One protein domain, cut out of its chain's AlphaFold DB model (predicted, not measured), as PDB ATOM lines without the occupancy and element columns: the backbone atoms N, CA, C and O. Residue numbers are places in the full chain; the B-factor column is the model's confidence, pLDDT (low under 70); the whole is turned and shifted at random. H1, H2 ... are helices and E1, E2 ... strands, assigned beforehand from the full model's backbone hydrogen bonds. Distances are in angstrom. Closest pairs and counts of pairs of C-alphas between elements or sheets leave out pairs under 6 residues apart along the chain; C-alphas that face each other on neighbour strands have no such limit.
ATOM      1  N   ALA A 142     165.567 122.044 152.591       90.06
ATOM      2  CA  ALA A 142     164.223 122.604 152.646       90.06
ATOM      3  C   ALA A 142     164.270 124.037 153.196       90.06
ATOM      4  O   ALA A 142     165.032 124.309 154.127       90.06
ATOM      5  N   ALA A 143     163.419 124.933 152.690       88.56
ATOM      6  CA  ALA A 143     163.358 126.311 153.177       88.56
ATOM      7  C   ALA A 143     163.188 126.395 154.695       88.56
ATOM      8  O   ALA A 143     163.889 127.166 155.335       88.56
ATOM      9  N   GLN A 144     162.374 125.526 155.300       91.12
ATOM     10  CA  GLN A 144     162.165 125.510 156.751       91.12
ATOM     11  C   GLN A 144     163.456 125.228 157.538       91.12
ATOM     12  O   GLN A 144     163.619 125.723 158.650       91.12
ATOM     13  N   GLU A 145     164.385 124.442 156.981       92.50
ATOM     14  CA  GLU A 145     165.699 124.204 157.589       92.50
ATOM     15  C   GLU A 145     166.570 125.468 157.509       92.50
ATOM     16  O   GLU A 145     167.228 125.825 158.485       92.50
ATOM     17  N   ILE A 146     166.519 126.190 156.382       90.44
ATOM     18  CA  ILE A 146     167.226 127.467 156.193       90.44
ATOM     19  C   ILE A 146     166.660 128.551 157.119       90.44
ATOM     20  O   ILE A 146     167.426 129.253 157.782       90.44
ATOM     21  N   GLU A 147     165.337 128.678 157.205       92.12
ATOM     22  CA  GLU A 147     164.662 129.623 158.099       92.12
ATOM     23  C   GLU A 147     165.017 129.330 159.563       92.12
ATOM     24  O   GLU A 147     165.396 130.236 160.302       92.12
ATOM     25  N   ALA A 148     165.006 128.056 159.974       92.25
ATOM     26  CA  ALA A 148     165.398 127.660 161.325       92.25
ATOM     27  C   ALA A 148     166.880 127.948 161.630       92.25
ATOM     28  O   ALA A 148     167.209 128.330 162.753       92.25
ATOM     29  N   ALA A 149     167.774 127.781 160.650       89.81
ATOM     30  CA  ALA A 149     169.207 128.021 160.814       89.81
ATOM     31  C   ALA A 149     169.584 129.514 160.835       89.81
ATOM     32  O   ALA A 149     170.596 129.878 161.432       89.81
ATOM     33  N   THR A 150     168.797 130.377 160.185       90.06
ATOM     34  CA  THR A 150     169.150 131.793 159.963       90.06
ATOM     35  C   THR A 150     168.250 132.787 160.694       90.06
ATOM     36  O   THR A 150     168.653 133.929 160.905       90.06
ATOM     37  N   GLY A 151     167.031 132.384 161.059       90.56
ATOM     38  CA  GLY A 151     165.978 133.288 161.522       90.56
ATOM     39  C   GLY A 151     165.409 134.200 160.427       90.56
ATOM     40  O   GLY A 151     164.658 135.122 160.745       90.56
ATOM     41  N   LEU A 152     165.784 133.983 159.161       91.25
ATOM     42  CA  LEU A 152     165.207 134.665 158.006       91.25
ATOM     43  C   LEU A 152     163.925 133.962 157.553       91.25
ATOM     44  O   LEU A 152     163.700 132.805 157.895       91.25
ATOM     45  N   THR A 153     163.122 134.654 156.747       92.06
ATOM     46  CA  THR A 153     161.850 134.131 156.227       92.06
ATOM     47  C   THR A 153     161.813 134.224 154.710       92.06
ATOM     48  O   THR A 153     162.071 135.296 154.156       92.06
ATOM     49  N   TYR A 154     161.434 133.145 154.027       88.81
ATOM     50  CA  TYR A 154     161.113 133.188 152.601       88.81
ATOM     51  C   TYR A 154     159.726 133.814 152.410       88.81
ATOM     52  O   TYR A 154     158.699 133.203 152.691       88.81
ATOM     53  N   ALA A 155     159.679 135.049 151.908       88.12
ATOM     54  CA  ALA A 155     158.431 135.678 151.476       88.12
ATOM     55  C   ALA A 155     158.003 135.179 150.086       88.12
ATOM     56  O   ALA A 155     156.814 135.098 149.785       88.12
ATOM     57  N   VAL A 156     158.986 134.840 149.246       85.00
ATOM     58  CA  VAL A 156     158.793 134.172 147.958       85.00
ATOM     59  C   VAL A 156     159.867 133.109 147.800       85.00
ATOM     60  O   VAL A 156     161.058 133.388 147.948       85.00
ATOM     61  N   GLU A 157     159.441 131.908 147.438       87.44
ATOM     62  CA  GLU A 157     160.310 130.838 146.972       87.44
ATOM     63  C   GLU A 157     159.586 130.091 145.855       87.44
ATOM     64  O   GLU A 157     158.469 129.599 146.032       87.44
ATOM     65  N   THR A 158     160.210 130.019 144.683       84.31
ATOM     66  CA  THR A 158     159.780 129.111 143.621       84.31
ATOM     67  C   THR A 158     160.620 127.841 143.654       84.31
ATOM     68  O   THR A 158     161.764 127.844 144.114       84.31
ATOM     69  N   ALA A 159     160.056 126.730 143.170       77.81
ATOM     70  CA  ALA A 159     160.774 125.462 143.125       77.81
ATOM     71  C   ALA A 159     162.109 125.628 142.383       77.81
ATOM     72  O   ALA A 159     162.157 126.183 141.280       77.81
ATOM     73  N   ALA A 160     163.192 125.128 142.985       72.94
ATOM     74  CA  ALA A 160     164.492 125.151 142.339       72.94
ATOM     75  C   ALA A 160     164.403 124.434 140.975       72.94
ATOM     76  O   ALA A 160     163.836 123.343 140.885       72.94
ATOM     77  N   PRO A 161     164.952 125.023 139.900       75.31
ATOM     78  CA  PRO A 161     164.986 124.379 138.605       75.31
ATOM     79  C   PRO A 161     165.905 123.160 138.683       75.31
ATOM     80  O   PRO A 161     166.835 123.112 139.504       75.31
ATOM     81  N   ALA A 162     165.651 122.203 137.789       73.19
ATOM     82  CA  ALA A 162     166.512 121.046 137.607       73.19
ATOM     83  C   ALA A 162     167.979 121.494 137.429       73.19
ATOM     84  O   ALA A 162     168.208 122.572 136.865       73.19
ATOM     85  N   PRO A 163     168.968 120.729 137.926       71.81
ATOM     86  CA  PRO A 163     170.376 121.128 137.911       71.81
ATOM     87  C   PRO A 163     170.866 121.649 136.552       71.81
ATOM     88  O   PRO A 163     171.527 122.681 136.490       71.81
ATOM     89  N   GLU A 164     170.465 121.000 135.462       70.19
ATOM     90  CA  GLU A 164     170.802 121.351 134.079       70.19
ATOM     91  C   GLU A 164     170.193 122.674 133.582       70.19
ATOM     92  O   GLU A 164     170.654 123.237 132.590       70.19
ATOM     93  N   ALA A 165     169.157 123.173 134.259       74.88
ATOM     94  CA  ALA A 165     168.458 124.414 133.944       74.88
ATOM     95  C   ALA A 165     168.823 125.561 134.904       74.88
ATOM     96  O   ALA A 165     168.284 126.663 134.774       74.88
ATOM     97  N   ARG A 166     169.712 125.326 135.881       80.31
ATOM     98  CA  ARG A 166     170.209 126.381 136.775       80.31
ATOM     99  C   ARG A 166     171.060 127.376 135.984       80.31
ATOM    100  O   ARG A 166     171.805 127.007 135.079       80.31
ATOM    101  N   SER A 167     170.950 128.655 136.342       83.50
ATOM    102  CA  SER A 167     171.795 129.699 135.760       83.50
ATOM    103  C   SER A 167     173.251 129.442 136.162       83.50
ATOM    104  O   SER A 167     173.529 129.439 137.356       83.50
ATOM    105  N   PRO A 168     174.191 129.256 135.219       89.81
ATOM    106  CA  PRO A 168     175.579 128.936 135.561       89.81
ATOM    107  C   PRO A 168     176.309 130.122 136.214       89.81
ATOM    108  O   PRO A 168     177.276 129.948 136.951       89.81
ATOM    109  N   VAL A 169     175.827 131.341 135.961       93.38
ATOM    110  CA  VAL A 169     176.254 132.565 136.639       93.38
ATOM    111  C   VAL A 169     175.043 133.324 137.148       93.38
ATOM    112  O   VAL A 169     174.035 133.439 136.447       93.38
ATOM    113  N   THR A 170     175.161 133.857 138.357       94.69
ATOM    114  CA  THR A 170     174.181 134.765 138.951       94.69
ATOM    115  C   THR A 170     174.902 136.039 139.387       94.69
ATOM    116  O   THR A 170     175.554 136.038 140.437       94.69
ATOM    117  N   PRO A 171     174.849 137.126 138.595       94.88
ATOM    118  CA  PRO A 171     175.330 138.420 139.050       94.88
ATOM    119  C   PRO A 171     174.381 138.982 140.100       94.88
ATOM    120  O   PRO A 171     173.164 138.950 139.929       94.88
ATOM    121  N   TYR A 172     174.943 139.529 141.164       94.56
ATOM    122  CA  TYR A 172     174.226 140.336 142.133       94.56
ATOM    123  C   TYR A 172     174.525 141.797 141.877       94.56
ATOM    124  O   TYR A 172     175.687 142.163 141.712       94.56
ATOM    125  N   VAL A 173     173.484 142.623 141.880       94.06
ATOM    126  CA  VAL A 173     173.608 144.078 141.786       94.06
ATOM    127  C   VAL A 173     173.232 144.691 143.130       94.06
ATOM    128  O   VAL A 173     172.234 144.312 143.752       94.06
ATOM    129  N   CYS A 174     174.065 145.614 143.600       91.81
ATOM    130  CA  CYS A 174     173.880 146.323 144.858       91.81
ATOM    131  C   CYS A 174     173.006 147.563 144.646       91.81
ATOM    132  O   CYS A 174     173.350 148.445 143.860       91.81
ATOM    133  N   TYR A 175     171.926 147.673 145.415       91.25
ATOM    134  CA  TYR A 175     171.051 148.843 145.434       91.25
ATOM    135  C   TYR A 175     171.038 149.499 146.815       91.25
ATOM    136  O   TYR A 175     171.190 148.840 147.848       91.25
ATOM    137  N   ALA A 176     170.834 150.819 146.829       89.50
ATOM    138  CA  ALA A 176     170.616 151.568 148.066       89.50
ATOM    139  C   ALA A 176     169.298 151.147 148.741       89.50
ATOM    140  O   ALA A 176     169.266 150.927 149.952       89.50
ATOM    141  N   ASP A 177     168.248 150.971 147.934       91.19
ATOM    142  CA  ASP A 177     166.966 150.390 148.330       91.19
ATOM    143  C   ASP A 177     166.687 149.147 147.467       91.19
ATOM    144  O   ASP A 177     166.154 149.260 146.357       91.19
ATOM    145  N   PRO A 178     167.100 147.953 147.923       91.69
ATOM    146  CA  PRO A 178     166.950 146.736 147.136       91.69
ATOM    147  C   PRO A 178     165.490 146.275 147.026       91.69
ATOM    148  O   PRO A 178     165.152 145.619 146.046       91.69
ATOM    149  N   ALA A 179     164.605 146.643 147.961       91.12
ATOM    150  CA  ALA A 179     163.187 146.290 147.883       91.12
ATOM    151  C   ALA A 179     162.479 147.108 146.791       91.12
ATOM    152  O   ALA A 179     161.771 146.548 145.952       91.12
ATOM    153  N   ALA A 180     162.736 148.420 146.741       93.25
ATOM    154  CA  ALA A 180     162.242 149.265 145.656       93.25
ATOM    155  C   ALA A 180     162.832 148.849 144.298       93.25
ATOM    156  O   ALA A 180     162.111 148.800 143.299       93.25
ATOM    157  N   ALA A 181     164.125 148.508 144.261       94.44
ATOM    158  CA  ALA A 181     164.776 148.025 143.049       94.44
ATOM    159  C   ALA A 181     164.154 146.721 142.534       94.44
ATOM    160  O   ALA A 181     163.900 146.618 141.340       94.44
ATOM    161  N   TYR A 182     163.857 145.765 143.418       93.38
ATOM    162  CA  TYR A 182     163.210 144.501 143.058       93.38
ATOM    163  C   TYR A 182     161.882 144.728 142.322       93.38
ATOM    164  O   TYR A 182     161.709 144.259 141.198       93.38
ATOM    165  N   GLY A 183     160.975 145.518 142.911       93.06
ATOM    166  CA  GLY A 183     159.680 145.818 142.291       93.06
ATOM    167  C   GLY A 183     159.813 146.601 140.980       93.06
ATOM    168  O   GLY A 183     159.053 146.382 140.037       93.06
ATOM    169  N   TRP A 184     160.807 147.488 140.881       96.56
ATOM    170  CA  TRP A 184     161.081 148.202 139.636       96.56
ATOM    171  C   TRP A 184     161.637 147.283 138.539       96.56
ATOM    172  O   TRP A 184     161.210 147.400 137.395       96.56
ATOM    173  N   LEU A 185     162.547 146.358 138.861       95.56
ATOM    174  CA  LEU A 185     163.107 145.395 137.905       95.56
ATOM    175  C   LEU A 185     162.023 144.469 137.333       95.56
ATOM    176  O   LEU A 185     162.021 144.198 136.129       95.56
ATOM    177  N   GLU A 186     161.081 144.036 138.170       94.19
ATOM    178  CA  GLU A 186     159.899 143.284 137.737       94.19
ATOM    179  C   GLU A 186     159.057 144.115 136.761       94.19
ATOM    180  O   GLU A 186     158.827 143.705 135.624       94.19
ATOM    181  N   ALA A 187     158.664 145.326 137.161       95.94
ATOM    182  CA  ALA A 187     157.775 146.168 136.365       95.94
ATOM    183  C   ALA A 187     158.406 146.679 135.056       95.94
ATOM    184  O   ALA A 187     157.722 146.778 134.037       95.94
ATOM    185  N   ALA A 188     159.691 147.040 135.076       96.12
ATOM    186  CA  ALA A 188     160.364 147.700 133.960       96.12
ATOM    187  C   ALA A 188     160.941 146.715 132.940       96.12
ATOM    188  O   ALA A 188     160.910 146.984 131.739       96.12
ATOM    189  N   PHE A 189     161.481 145.586 133.406       91.94
ATOM    190  CA  PHE A 189     162.189 144.629 132.553       91.94
ATOM    191  C   PHE A 189     161.509 143.261 132.470       91.94
ATOM    192  O   PHE A 189     161.952 142.418 131.688       91.94
ATOM    193  N   GLY A 190     160.436 143.035 133.233       91.94
ATOM    194  CA  GLY A 190     159.741 141.750 133.265       91.94
ATOM    195  C   GLY A 190     160.583 140.648 133.900       91.94
ATOM    196  O   GLY A 190     160.522 139.506 133.450       91.94
ATOM    197  N   LEU A 191     161.425 140.990 134.884       93.44
ATOM    198  CA  LEU A 191     162.098 139.983 135.700       93.44
ATOM    199  C   LEU A 191     161.059 139.291 136.587       93.44
ATOM    200  O   LEU A 191     160.264 139.945 137.252       93.44
ATOM    201  N   GLU A 192     161.085 137.969 136.606       92.50
ATOM    202  CA  GLU A 192     160.140 137.147 137.351       92.50
ATOM    203  C   GLU A 192     160.685 136.847 138.758       92.50
ATOM    204  O   GLU A 192     161.876 136.540 138.899       92.50
ATOM    205  N   PRO A 193     159.849 136.899 139.808       91.94
ATOM    206  CA  PRO A 193     160.251 136.510 141.153       91.94
ATOM    207  C   PRO A 193     160.763 135.067 141.246       91.94
ATOM    208  O   PRO A 193     160.148 134.139 140.716       91.94
ATOM    209  N   ARG A 194     161.866 134.859 141.976       90.88
ATOM    210  CA  ARG A 194     162.410 133.520 142.256       90.88
ATOM    211  C   ARG A 194     162.592 133.273 143.747       90.88
ATOM    212  O   ARG A 194     161.992 132.354 144.294       90.88
ATOM    213  N   ILE A 195     163.413 134.096 144.391       90.50
ATOM    214  CA  ILE A 195     163.652 134.054 145.834       90.50
ATOM    215  C   ILE A 195     163.486 135.470 146.372       90.50
ATOM    216  O   ILE A 195     164.019 136.420 145.801       90.50
ATOM    217  N   TYR A 196     162.773 135.611 147.482       92.19
ATOM    218  CA  TYR A 196     162.719 136.841 148.257       92.19
ATOM    219  C   TYR A 196     162.711 136.480 149.737       92.19
ATOM    220  O   TYR A 196     161.753 135.890 150.234       92.19
ATOM    221  N   VAL A 197     163.790 136.829 150.430       89.69
ATOM    222  CA  VAL A 197     164.034 136.494 151.831       89.69
ATOM    223  C   VAL A 197     164.120 137.771 152.648       89.69
ATOM    224  O   VAL A 197     164.881 138.682 152.311       89.69
ATOM    225  N   THR A 198     163.374 137.827 153.745       90.75
ATOM    226  CA  THR A 198     163.354 138.970 154.660       90.75
ATOM    227  C   THR A 198     163.994 138.653 156.002       90.75
ATOM    228  O   THR A 198     163.933 137.521 156.480       90.75
ATOM    229  N   ASP A 199     164.558 139.679 156.634       89.56
ATOM    230  CA  ASP A 199     164.902 139.654 158.053       89.56
ATOM    231  C   ASP A 199     163.652 139.769 158.952       89.56
ATOM    232  O   ASP A 199     162.531 139.990 158.485       89.56
ATOM    233  N   ALA A 200     163.843 139.647 160.270       87.50
ATOM    234  CA  ALA A 200     162.764 139.735 161.258       87.50
ATOM    235  C   ALA A 200     162.053 141.106 161.301       87.50
ATOM    236  O   ALA A 200     160.949 141.207 161.838       87.50
ATOM    237  N   ALA A 201     162.667 142.161 160.757       88.00
ATOM    238  CA  ALA A 201     162.071 143.490 160.631       88.00
ATOM    239  C   ALA A 201     161.328 143.680 159.292       88.00
ATOM    240  O   ALA A 201     160.777 144.756 159.051       88.00
ATOM    241  N   GLY A 202     161.298 142.658 158.429       84.94
ATOM    242  CA  GLY A 202     160.700 142.709 157.095       84.94
ATOM    243  C   GLY A 202     161.595 143.360 156.036       84.94
ATOM    244  O   GLY A 202     161.141 143.607 154.919       84.94
ATOM    245  N   GLY A 203     162.857 143.654 156.361       86.75
ATOM    246  CA  GLY A 203     163.840 144.171 155.416       86.75
ATOM    247  C   GLY A 203     164.326 143.079 154.467       86.75
ATOM    248  O   GLY A 203     164.483 141.928 154.865       86.75
ATOM    249  N   LEU A 204     164.582 143.430 153.203       88.69
ATOM    250  CA  LEU A 204     165.137 142.489 152.228       88.69
ATOM    251  C   LEU A 204     166.559 142.071 152.632       88.69
ATOM    252  O   LEU A 204     167.472 142.900 152.642       88.69
ATOM    253  N   ALA A 205     166.731 140.781 152.921       86.75
ATOM    254  CA  ALA A 205     168.014 140.165 153.245       86.75
ATOM    255  C   ALA A 205     168.671 139.542 152.003       86.75
ATOM    256  O   ALA A 205     169.873 139.698 151.795       86.75
ATOM    257  N   HIS A 206     167.883 138.867 151.158       89.44
ATOM    258  CA  HIS A 206     168.365 138.199 149.947       89.44
ATOM    259  C   HIS A 206     167.256 138.092 148.905       89.44
ATOM    260  O   HIS A 206     166.147 137.674 149.229       89.44
ATOM    261  N   ALA A 207     167.543 138.437 147.652       93.00
ATOM    262  CA  ALA A 207     166.595 138.268 146.558       93.00
ATOM    263  C   ALA A 207     167.273 137.748 145.296       93.00
ATOM    264  O   ALA A 207     168.357 138.194 144.922       93.00
ATOM    265  N   GLU A 208     166.563 136.870 144.599       94.56
ATOM    266  CA  GLU A 208     166.867 136.443 143.241       94.56
ATOM    267  C   GLU A 208     165.626 136.602 142.364       94.56
ATOM    268  O   GLU A 208     164.489 136.367 142.785       94.56
ATOM    269  N   MET A 209     165.864 136.966 141.113       94.38
ATOM    270  CA  MET A 209     164.862 137.084 140.065       94.38
ATOM    271  C   MET A 209     165.351 136.358 138.817       94.38
ATOM    272  O   MET A 209     166.556 136.185 138.628       94.38
ATOM    273  N   THR A 210     164.437 135.955 137.941       92.62
ATOM    274  CA  THR A 210     164.773 135.295 136.680       92.62
ATOM    275  C   THR A 210     164.365 136.110 135.468       92.62
ATOM    276  O   THR A 210     163.305 136.718 135.426       92.62
ATOM    277  N   PHE A 211     165.187 136.057 134.427       89.25
ATOM    278  CA  PHE A 211     164.842 136.536 133.098       89.25
ATOM    279  C   PHE A 211     165.227 135.466 132.085       89.25
ATOM    280  O   PHE A 211     166.410 135.183 131.885       89.25
ATOM    281  N   ARG A 212     164.225 134.843 131.454       84.62
ATOM    282  CA  ARG A 212     164.423 133.820 130.408       84.62
ATOM    283  C   ARG A 212     165.365 132.680 130.835       84.62
ATOM    284  O   ARG A 212     166.196 132.225 130.053       84.62
ATOM    285  N   GLY A 213     165.234 132.234 132.085       83.31
ATOM    286  CA  GLY A 213     166.024 131.139 132.662       83.31
ATOM    287  C   GLY A 213     167.375 131.547 133.257       83.31
ATOM    288  O   GLY A 213     168.025 130.719 133.886       83.31
ATOM    289  N   GLN A 214     167.797 132.808 133.123       89.12
ATOM    290  CA  GLN A 214     168.980 133.322 133.818       89.12
ATOM    291  C   GLN A 214     168.588 134.035 135.099       89.12
ATOM    292  O   GLN A 214     167.558 134.699 135.148       89.12
ATOM    293  N   THR A 215     169.407 133.884 136.136       92.50
ATOM    294  CA  THR A 215     169.131 134.444 137.462       92.50
ATOM    295  C   THR A 215     169.941 135.717 137.678       92.50
ATOM    296  O   THR A 215     171.113 135.774 137.310       92.50
ATOM    297  N   VAL A 216     169.320 136.728 138.281       94.50
ATOM    298  CA  VAL A 216     169.960 137.954 138.768       94.50
ATOM    299  C   VAL A 216     169.638 138.093 140.245       94.50
ATOM    300  O   VAL A 216     168.487 137.953 140.654       94.50
ATOM    301  N   GLY A 217     170.660 138.367 141.039       94.62
ATOM    302  CA  GLY A 217     170.521 138.679 142.447       94.62
ATOM    303  C   GLY A 217     170.330 140.174 142.682       94.62
ATOM    304  O   GLY A 217     170.972 141.015 142.046       94.62
ATOM    305  N   VAL A 218     169.481 140.512 143.642       93.69
ATOM    306  CA  VAL A 218     169.314 141.876 144.144       93.69
ATOM    307  C   VAL A 218     169.843 141.885 145.569       93.69
ATOM    308  O   VAL A 218     169.355 141.148 146.424       93.69
ATOM    309  N   SER A 219     170.857 142.708 145.830       86.19
ATOM    310  CA  SER A 219     171.403 142.864 147.178       86.19
ATOM    311  C   SER A 219     171.372 144.307 147.638       86.19
ATOM    312  O   SER A 219     171.375 145.253 146.846       86.19
ATOM    313  N   LYS A 220     171.388 144.472 148.956       82.94
ATOM    314  CA  LYS A 220     171.744 145.738 149.574       82.94
ATOM    315  C   LYS A 220     173.240 145.987 149.403       82.94
ATOM    316  O   LYS A 220     174.034 145.049 149.461       82.94
ATOM    317  N   ALA A 221     173.631 147.254 149.287       72.19
ATOM    318  CA  ALA A 221     175.033 147.636 149.428       72.19
ATOM    319  C   ALA A 221     175.638 147.041 150.718       72.19
ATOM    320  O   ALA A 221     175.098 147.224 151.817       72.19
ATOM    321  N   TRP A 222     176.752 146.317 150.576       60.38
ATOM    322  CA  TRP A 222     177.461 145.738 151.712       60.38
ATOM    323  C   TRP A 222     177.995 146.845 152.623       60.38
ATOM    324  O   TRP A 222     178.539 147.852 152.179       60.38
ATOM    325  N   SER A 223     177.830 146.640 153.924       53.34
ATOM    326  CA  SER A 223     178.382 147.484 154.990       53.34
ATOM    327  C   SER A 223     179.070 146.588 156.012       53.34
ATOM    328  O   SER A 223     178.772 145.395 156.053       53.34
TER     329      SER A 223
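This is residues 142 to 223 of the 230 residues of the protein "VOC domain-containing protein" of Phenylobacterium sp. RIFCSPHIGHO2_01_FULL_70_10 (UniProt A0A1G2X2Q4). One strongly twisted sheet of five strands forms the body, with the helix H2 lying over one of its faces and running along the strands. A second, shorter helix, H1, sits off the sheet's E1 edge, and a long link, residues 158 to 168, leads from that edge to the strand at the other edge, E2. The printed part has 82 residues, with two named helices and five named strands in the order H1 E1 E2 H2 E3 E4 E5; the sheet is mixed, ordered E1, E3, E4, E5, E2, and the class is mixed, helices and strands. The whole is compact, with a radius of gyration of the C-alphas of 12.7 A, and rounded, spanning 31 by 29 by 21 A.

Find C-alpha 143 at (163.358, 126.311, 153.177); from there H1 runs to residue 150. E1 covers residues 153 to 157, and E2, 19.2 A long, residues 169 to 175. Look next at C-alpha 178, at (166.950, 146.736, 147.136), where H2 begins; it runs 15.5 A to residue 189. E3 takes residues 192 to 198 over 17.7 A, E4 residues 204 to 211 over 20.0 A. E5, residues 214 to 220, is 20.2 A long and ends at C-alpha 220, (171.744, 145.738, 149.574).

Start in the sheet with E3, E4 and E5, a meander, each strand the antiparallel neighbour of the one before. E3 and E4 form a hairpin, where you find N 197 and O 206 at 2.8 A; in the hairpin of E4 and E5, N 209 and O 216 are 2.8 A apart. The edge strand E1 is antiparallel to E3, with N 155 and O 196 at 2.8 A. The other edge strand, E2, is parallel to E5, with N 217 and O 171 at 2.8 A. H2 is on the sheet, making two layers, a helix on one face of a sheet. Its height over the sheet is 8.5 A; it lies over E4 and E5, and on the local plane it stands at 3 degrees to E4, along the strands. Its closest C-alphas to E5 are Pro 178 and Lys 220, 5.5 A apart. E2, H2 and E3 form a split strand-helix-strand unit, two strands running the same way with E4 and E5 between them, and its crossover is right-handed. H1 only grazes the sheet, with residues 143 to 147; its closest C-alphas to E1 are Glu 147 and Thr 153, 5.6 A apart. H1 and H2 are apart. In H1 and H2 every O i to N i+4 pair is within hydrogen-bond range.

The two C-alphas farthest apart are those of Glu 164 and Ala 201, 35.7 A. The printed part has no cut. The link from E1 to E2, 11 residues, is long, and the other links are tight. The mean pLDDT of the printed part is 88.2; look for values under 70 at residues 222 to 223.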